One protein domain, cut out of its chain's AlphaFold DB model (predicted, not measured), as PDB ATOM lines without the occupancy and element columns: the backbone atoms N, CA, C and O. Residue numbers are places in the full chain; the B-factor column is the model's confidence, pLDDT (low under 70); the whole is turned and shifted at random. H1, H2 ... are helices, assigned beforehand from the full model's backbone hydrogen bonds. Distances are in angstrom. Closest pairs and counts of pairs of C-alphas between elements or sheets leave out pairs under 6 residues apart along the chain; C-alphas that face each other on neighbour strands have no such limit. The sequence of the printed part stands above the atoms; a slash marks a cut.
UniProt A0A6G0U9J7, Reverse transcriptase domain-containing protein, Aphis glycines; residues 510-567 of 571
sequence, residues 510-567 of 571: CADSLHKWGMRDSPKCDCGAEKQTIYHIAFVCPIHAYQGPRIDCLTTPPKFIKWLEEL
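What this domain is: This is residues 510 to 567 of the 571 residues of the protein "Reverse transcriptase domain-containing protein" of Aphis glycines (UniProt A0A6G0U9J7). Four short helices are strung along a winding chain of loops, H1 at one end of the long axis, H2 near the middle, H3 and H4 at the other end. The printed part has 58 residues, in order H1, H2, H3, H4, with no named strand; it is all helix by class, with under half of the residues, 25, in named elements. It is only just loose, close to compact, with a radius of gyration of the C-alphas of 12.6 A, and spans 36 by 20 by 18 A.

How they stand to each other: Start at H1, residues 511 to 516; it is apart from H2, residues 534 to 539. H3, residues 552 to 555, is apart from both. H4, residues 558 to 566, is apart from H1 and H2, but close to H3, not clearly touching: their closest C-alphas, of Asp 552 and Phe 560, are 6.4 A apart. Every O i to N i+4 pair is within hydrogen-bond range in H1, H2 and H4; H3 is too short for one.

Where its parts are: Find C-alpha 511 at (50.097, 23.526, -32.112), where H1 begins; H4 runs 12.5 A to C-alpha 566 at (44.073, 5.462, -31.596).

The domain as a whole: The C-alphas of Gly 518 and Pro 558 are farthest apart, 36.3 A. The links H1 to H2 and H2 to H3 are long, H3 to H4 tight. The printed part has no cut, and no printed residue is under 70 in pLDDT.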
ATOM      1  N   CYS A 510      50.381  20.865 -27.967       92.19
ATOM      2  CA  CYS A 510      49.514  21.159 -29.115       92.19
ATOM      3  C   CYS A 510      50.079  22.305 -29.978       92.19
ATOM      4  O   CYS A 510      50.955  23.043 -29.515       92.19
ATOM      5  N   ALA A 511      49.576  22.492 -31.208       92.56
ATOM      6  CA  ALA A 511      50.097  23.526 -32.112       92.56
ATOM      7  C   ALA A 511      50.098  24.928 -31.488       92.56
ATOM      8  O   ALA A 511      51.075  25.654 -31.646       92.56
ATOM      9  N   ASP A 512      49.056  25.292 -30.730       93.44
ATOM     10  CA  ASP A 512      48.986  26.590 -30.042       93.44
ATOM     11  C   ASP A 512      50.116  26.763 -29.010       93.44
ATOM     12  O   ASP A 512      50.784  27.799 -28.983       93.44
ATOM     13  N   SER A 513      50.392  25.736 -28.199       92.44
ATOM     14  CA  SER A 513      51.507  25.751 -27.243       92.44
ATOM     15  C   SER A 513      52.861  25.815 -27.950       92.44
ATOM     16  O   SER A 513      53.709  26.622 -27.577       92.44
ATOM     17  N   LEU A 514      53.063  24.988 -28.980       92.44
ATOM     18  CA  LEU A 514      54.317  24.931 -29.735       92.44
ATOM     19  C   LEU A 514      54.597  26.246 -30.469       92.44
ATOM     20  O   LEU A 514      55.739  26.703 -30.476       92.44
ATOM     21  N   HIS A 515      53.565  26.887 -31.016       93.50
ATOM     22  CA  HIS A 515      53.676  28.201 -31.640       93.50
ATOM     23  C   HIS A 515      54.081  29.279 -30.630       93.50
ATOM     24  O   HIS A 515      55.036  30.017 -30.860       93.50
ATOM     25  N   LYS A 516      53.446  29.307 -29.448       92.19
ATOM     26  CA  LYS A 516      53.837  30.208 -28.346       92.19
ATOM     27  C   LYS A 516      55.275  29.988 -27.868       92.19
ATOM     28  O   LYS A 516      55.873  30.903 -27.309       92.19
ATOM     29  N   TRP A 517      55.824  28.788 -28.055       91.38
ATOM     30  CA  TRP A 517      57.215  28.460 -27.724       91.38
ATOM     31  C   TRP A 517      58.190  28.651 -28.894       91.38
ATOM     32  O   TRP A 517      59.370  28.348 -28.733       91.38
ATOM     33  N   GLY A 518      57.726  29.127 -30.055       92.12
ATOM     34  CA  GLY A 518      58.558  29.324 -31.247       92.12
ATOM     35  C   GLY A 518      59.024  28.025 -31.911       92.12
ATOM     36  O   GLY A 518      60.009  28.033 -32.638       92.12
ATOM     37  N   MET A 519      58.351  26.901 -31.645       90.94
ATOM     38  CA  MET A 519      58.666  25.582 -32.217       90.94
ATOM     39  C   MET A 519      57.808  25.236 -33.441       90.94
ATOM     40  O   MET A 519      58.007  24.188 -34.050       90.94
ATOM     41  N   ARG A 520      56.819  26.074 -33.771       91.69
ATOM     42  CA  ARG A 520      55.918  25.892 -34.913       91.69
ATOM     43  C   ARG A 520      55.471  27.246 -35.457       91.69
ATOM     44  O   ARG A 520      55.134  28.141 -34.683       91.69
ATOM     45  N   ASP A 521      55.378  27.368 -36.776       92.06
ATOM     46  CA  ASP A 521      55.042  28.640 -37.433       92.06
ATOM     47  C   ASP A 521      53.575  29.050 -37.268       92.06
ATOM     48  O   ASP A 521      53.245  30.232 -37.322       92.06
ATOM     49  N   SER A 522      52.681  28.085 -37.037       93.69
ATOM     50  CA  SER A 522      51.241  28.329 -36.944       93.69
ATOM     51  C   SER A 522      50.596  27.596 -35.765       93.69
ATOM     52  O   SER A 522      50.896  26.416 -35.552       93.69
ATOM     53  N   PRO A 523      49.659  28.245 -35.040       95.00
ATOM     54  CA  PRO A 523      48.861  27.606 -33.997       95.00
ATOM     55  C   PRO A 523      47.654  26.830 -34.552       95.00
ATOM     56  O   PRO A 523      46.911  26.240 -33.766       95.00
ATOM     57  N   LYS A 524      47.427  26.850 -35.874       95.31
ATOM     58  CA  LYS A 524      46.231  26.288 -36.514       95.31
ATOM     59  C   LYS A 524      46.152  24.767 -36.397       95.31
ATOM     60  O   LYS A 524      47.165  24.066 -36.388       95.31
ATOM     61  N   CYS A 525      44.918  24.280 -36.334       93.44
ATOM     62  CA  CYS A 525      44.584  22.863 -36.384       93.44
ATOM     63  C   CYS A 525      44.501  22.375 -37.838       93.44
ATOM     64  O   CYS A 525      44.193  23.154 -38.740       93.44
ATOM     65  N   ASP A 526      44.726  21.083 -38.053       91.00
ATOM     66  CA  ASP A 526      44.532  20.391 -39.335       91.00
ATOM     67  C   ASP A 526      43.069  20.405 -39.801       91.00
ATOM     68  O   ASP A 526      42.802  20.468 -40.996       91.00
ATOM     69  N   CYS A 527      42.117  20.472 -38.870       92.12
ATOM     70  CA  CYS A 527      40.701  20.676 -39.183       92.12
ATOM     71  C   CYS A 527      40.344  22.104 -39.648       92.12
ATOM     72  O   CYS A 527      39.175  22.391 -39.895       92.12
ATOM     73  N   GLY A 528      41.317  23.022 -39.714       91.44
ATOM     74  CA  GLY A 528      41.119  24.416 -40.124       91.44
ATOM     75  C   GLY A 528      40.824  25.403 -38.987       91.44
ATOM     76  O   GLY A 528      40.767  26.606 -39.234       91.44
ATOM     77  N   ALA A 529      40.685  24.944 -37.737       93.31
ATOM     78  CA  ALA A 529      40.496  25.835 -36.590       93.31
ATOM     79  C   ALA A 529      41.715  26.753 -36.358       93.31
ATOM     80  O   ALA A 529      42.865  26.325 -36.482       93.31
ATOM     81  N   GLU A 530      41.475  28.005 -35.948       93.62
ATOM     82  CA  GLU A 530      42.537  29.011 -35.771       93.62
ATOM     83  C   GLU A 530      43.567  28.646 -34.694       93.62
ATOM     84  O   GLU A 530      44.735  29.022 -34.801       93.62
ATOM     85  N   LYS A 531      43.140  27.911 -33.659       93.62
ATOM     86  CA  LYS A 531      43.991  27.461 -32.553       93.62
ATOM     87  C   LYS A 531      43.723  26.000 -32.222       93.62
ATOM     88  O   LYS A 531      42.630  25.642 -31.788       93.62
ATOM     89  N   GLN A 532      44.752  25.171 -32.336       94.00
ATOM     90  CA  GLN A 532      44.740  23.798 -31.855       94.00
ATOM     91  C   GLN A 532      45.147  23.776 -30.376       94.00
ATOM     92  O   GLN A 532      46.331  23.710 -30.038       94.00
ATOM     93  N   THR A 533      44.162  23.854 -29.483       95.00
ATOM     94  CA  THR A 533      44.351  23.631 -28.040       95.00
ATOM     95  C   THR A 533      44.143  22.157 -27.690       95.00
ATOM     96  O   THR A 533      43.521  21.416 -28.450       95.00
ATOM     97  N   ILE A 534      44.614  21.717 -26.519       94.38
ATOM     98  CA  ILE A 534      44.341  20.352 -26.035       94.38
ATOM     99  C   ILE A 534      42.837  20.105 -25.879       94.38
ATOM    100  O   ILE A 534      42.345  19.051 -26.272       94.38
ATOM    101  N   TYR A 535      42.102  21.091 -25.357       93.19
ATOM    102  CA  TYR A 535      40.646  21.013 -25.258       93.19
ATOM    103  C   TYR A 535      39.998  20.853 -26.638       93.19
ATOM    104  O   TYR A 535      39.112  20.019 -26.804       93.19
ATOM    105  N   HIS A 536      40.474  21.604 -27.641       94.50
ATOM    106  CA  HIS A 536      39.990  21.464 -29.008       94.50
ATOM    107  C   HIS A 536      40.255  20.057 -29.550       94.50
ATOM    108  O   HIS A 536      39.316  19.417 -30.004       94.50
ATOM    109  N   ILE A 537      41.488  19.553 -29.453       94.50
ATOM    110  CA  ILE A 537      41.846  18.206 -29.927       94.50
ATOM    111  C   ILE A 537      40.948  17.142 -29.290       94.50
ATOM    112  O   ILE A 537      40.386  16.319 -30.001       94.50
ATOM    113  N   ALA A 538      40.791  17.178 -27.965       93.44
ATOM    114  CA  ALA A 538      40.114  16.113 -27.236       93.44
ATOM    115  C   ALA A 538      38.582  16.162 -27.340       93.44
ATOM    116  O   ALA A 538      37.954  15.108 -27.290       93.44
ATOM    117  N   PHE A 539      37.973  17.350 -27.460       93.44
ATOM    118  CA  PHE A 539      36.524  17.506 -27.250       93.44
ATOM    119  C   PHE A 539      35.784  18.332 -28.312       93.44
ATOM    120  O   PHE A 539      34.568  18.463 -28.215       93.44
ATOM    121  N   VAL A 540      36.472  18.916 -29.302       94.69
ATOM    122  CA  VAL A 540      35.836  19.801 -30.306       94.69
ATOM    123  C   VAL A 540      36.228  19.460 -31.744       94.69
ATOM    124  O   VAL A 540      35.436  19.647 -32.661       94.69
ATOM    125  N   CYS A 541      37.460  19.009 -31.966       93.88
ATOM    126  CA  CYS A 541      38.018  18.770 -33.284       93.88
ATOM    127  C   CYS A 541      37.182  17.736 -34.058       93.88
ATOM    128  O   CYS A 541      37.058  16.607 -33.591       93.88
ATOM    129  N   PRO A 542      36.676  18.054 -35.261       93.12
ATOM    130  CA  PRO A 542      35.879  17.106 -36.040       93.12
ATOM    131  C   PRO A 542      36.685  15.889 -36.521       93.12
ATOM    132  O   PRO A 542      36.091  14.898 -36.927       93.12
ATOM    133  N   ILE A 543      38.020  15.969 -36.480       91.38
ATOM    134  CA  ILE A 543      38.930  14.888 -36.873       91.38
ATOM    135  C   ILE A 543      39.283  14.014 -35.661       91.38
ATOM    136  O   ILE A 543      39.179  12.796 -35.732       91.38
ATOM    137  N   HIS A 544      39.683  14.637 -34.547       92.19
ATOM    138  CA  HIS A 544      40.326  13.937 -33.424       92.19
ATOM    139  C   HIS A 544      39.443  13.758 -32.185       92.19
ATOM    140  O   HIS A 544      39.787  12.961 -31.314       92.19
ATOM    141  N   ALA A 545      38.341  14.504 -32.054       94.19
ATOM    142  CA  ALA A 545      37.615  14.577 -30.789       94.19
ATOM    143  C   ALA A 545      37.002  13.242 -30.368       94.19
ATOM    144  O   ALA A 545      36.404  12.502 -31.157       94.19
ATOM    145  N   TYR A 546      37.083  12.992 -29.066       95.62
ATOM    146  CA  TYR A 546      36.394  11.896 -28.424       95.62
ATOM    147  C   TYR A 546      34.877  12.116 -28.472       95.62
ATOM    148  O   TYR A 546      34.374  13.158 -28.060       95.62
ATOM    149  N   GLN A 547      34.140  11.103 -28.926       93.69
ATOM    150  CA  GLN A 547      32.690  11.185 -29.153       93.69
ATOM    151  C   GLN A 547      31.841  11.010 -27.876       93.69
ATOM    152  O   GLN A 547      30.616  11.076 -27.928       93.69
ATOM    153  N   GLY A 548      32.460  10.738 -26.723       92.50
ATOM    154  CA  GLY A 548      31.764  10.595 -25.441       92.50
ATOM    155  C   GLY A 548      31.824  11.850 -24.559       92.50
ATOM    156  O   GLY A 548      32.426  12.859 -24.925       92.50
ATOM    157  N   PRO A 549      31.217  11.806 -23.359       92.69
ATOM    158  CA  PRO A 549      31.189  12.956 -22.465       92.69
ATOM    159  C   PRO A 549      32.585  13.278 -21.914       92.69
ATOM    160  O   PRO A 549      33.373  12.385 -21.605       92.69
ATOM    161  N   ARG A 550      32.867  14.571 -21.701       92.00
ATOM    162  CA  ARG A 550      34.168  15.062 -21.201       92.00
ATOM    163  C   ARG A 550      34.595  14.428 -19.868       92.00
ATOM    164  O   ARG A 550      35.790  14.266 -19.647       92.00
ATOM    165  N   ILE A 551      33.649  14.027 -19.012       92.19
ATOM    166  CA  ILE A 551      33.916  13.329 -17.738       92.19
ATOM    167  C   ILE A 551      34.713  12.025 -17.921       92.19
ATOM    168  O   ILE A 551      35.422  11.610 -17.005       92.19
ATOM    169  N   ASP A 552      34.676  11.418 -19.110       94.00
ATOM    170  CA  ASP A 552      35.409  10.188 -19.410       94.00
ATOM    171  C   ASP A 552      36.934  10.373 -19.325       94.00
ATOM    172  O   ASP A 552      37.650   9.411 -19.049       94.00
ATOM    173  N   CYS A 553      37.455  11.605 -19.437       91.81
ATOM    174  CA  CYS A 553      38.874  11.871 -19.176       91.81
ATOM    175  C   CYS A 553      39.247  11.739 -17.686       91.81
ATOM    176  O   CYS A 553      40.426  11.618 -17.344       91.81
ATOM    177  N   LEU A 554      38.263  11.736 -16.781       91.56
ATOM    178  CA  LEU A 554      38.447  11.528 -15.344       91.56
ATOM    179  C   LEU A 554      38.102  10.110 -14.898       91.56
ATOM    180  O   LEU A 554      38.738   9.614 -13.976       91.56
ATOM    181  N   THR A 555      37.139   9.441 -15.531       91.38
ATOM    182  CA  THR A 555      36.737   8.066 -15.176       91.38
ATOM    183  C   THR A 555      37.477   6.996 -15.984       91.38
ATOM    184  O   THR A 555      37.525   5.844 -15.561       91.38
ATOM    185  N   THR A 556      38.083   7.378 -17.116       93.38
ATOM    186  CA  THR A 556      38.857   6.530 -18.041       93.38
ATOM    187  C   THR A 556      38.181   5.192 -18.370       93.38
ATOM    188  O   THR A 556      38.767   4.135 -18.125       93.38
ATOM    189  N   PRO A 557      36.944   5.188 -18.905       95.56
ATOM    190  CA  PRO A 557      36.284   3.952 -19.306       95.56
ATOM    191  C   PRO A 557      37.022   3.290 -20.486       95.56
ATOM    192  O   PRO A 557      37.712   3.986 -21.238       95.56
ATOM    193  N   PRO A 558      36.829   1.979 -20.739       95.50
ATOM    194  CA  PRO A 558      37.527   1.258 -21.811       95.50
ATOM    195  C   PRO A 558      37.422   1.919 -23.195       95.50
ATOM    196  O   PRO A 558      38.408   1.989 -23.921       95.50
ATOM    197  N   LYS A 559      36.257   2.488 -23.534       95.75
ATOM    198  CA  LYS A 559      36.050   3.243 -24.784       95.75
ATOM    199  C   LYS A 559      36.944   4.487 -24.910       95.75
ATOM    200  O   LYS A 559      37.379   4.806 -26.008       95.75
ATOM    201  N   PHE A 560      37.230   5.174 -23.802       95.94
ATOM    202  CA  PHE A 560      38.106   6.348 -23.788       95.94
ATOM    203  C   PHE A 560      39.571   5.934 -23.909       95.94
ATOM    204  O   PHE A 560      40.334   6.591 -24.607       95.94
ATOM    205  N   ILE A 561      39.957   4.825 -23.268       94.75
ATOM    206  CA  ILE A 561      41.308   4.261 -23.392       94.75
ATOM    207  C   ILE A 561      41.574   3.850 -24.842       94.75
ATOM    208  O   ILE A 561      42.598   4.239 -25.388       94.75
ATOM    209  N   LYS A 562      40.625   3.159 -25.484       94.94
ATOM    210  CA  LYS A 562      40.737   2.794 -26.900       94.94
ATOM    211  C   LYS A 562      40.926   4.026 -27.796       94.94
ATOM    212  O   LYS A 562      41.821   4.042 -28.628       94.94
ATOM    213  N   TRP A 563      40.151   5.088 -27.569       96.06
ATOM    214  CA  TRP A 563      40.344   6.353 -28.287       96.06
ATOM    215  C   TRP A 563      41.722   6.989 -28.023       96.06
ATOM    216  O   TRP A 563      42.338   7.501 -28.948       96.06
ATOM    217  N   LEU A 564      42.242   6.935 -26.789       94.00
ATOM    218  CA  LEU A 564      43.598   7.418 -26.483       94.00
ATOM    219  C   LEU A 564      44.690   6.624 -27.212       94.00
ATOM    220  O   LEU A 564      45.722   7.197 -27.545       94.00
ATOM    221  N   GLU A 565      44.495   5.318 -27.403       92.88
ATOM    222  CA  GLU A 565      45.426   4.445 -28.131       92.88
ATOM    223  C   GLU A 565      45.427   4.737 -29.636       92.88
ATOM    224  O   GLU A 565      46.479   4.667 -30.266       92.88
ATOM    225  N   GLU A 566      44.267   5.096 -30.187       92.50
ATOM    226  CA  GLU A 566      44.073   5.462 -31.596       92.50
ATOM    227  C   GLU A 566      44.461   6.925 -31.893       92.50
ATOM    228  O   GLU A 566      44.551   7.321 -33.053       92.50
ATOM    229  N   LEU A 567      44.704   7.746 -30.865       88.19
ATOM    230  CA  LEU A 567      45.075   9.148 -31.028       88.19
ATOM    231  C   LEU A 567      46.536   9.277 -31.497       88.19
ATOM    232  O   LEU A 567      47.471   9.221 -30.700       88.19
TER     233      LEU A 567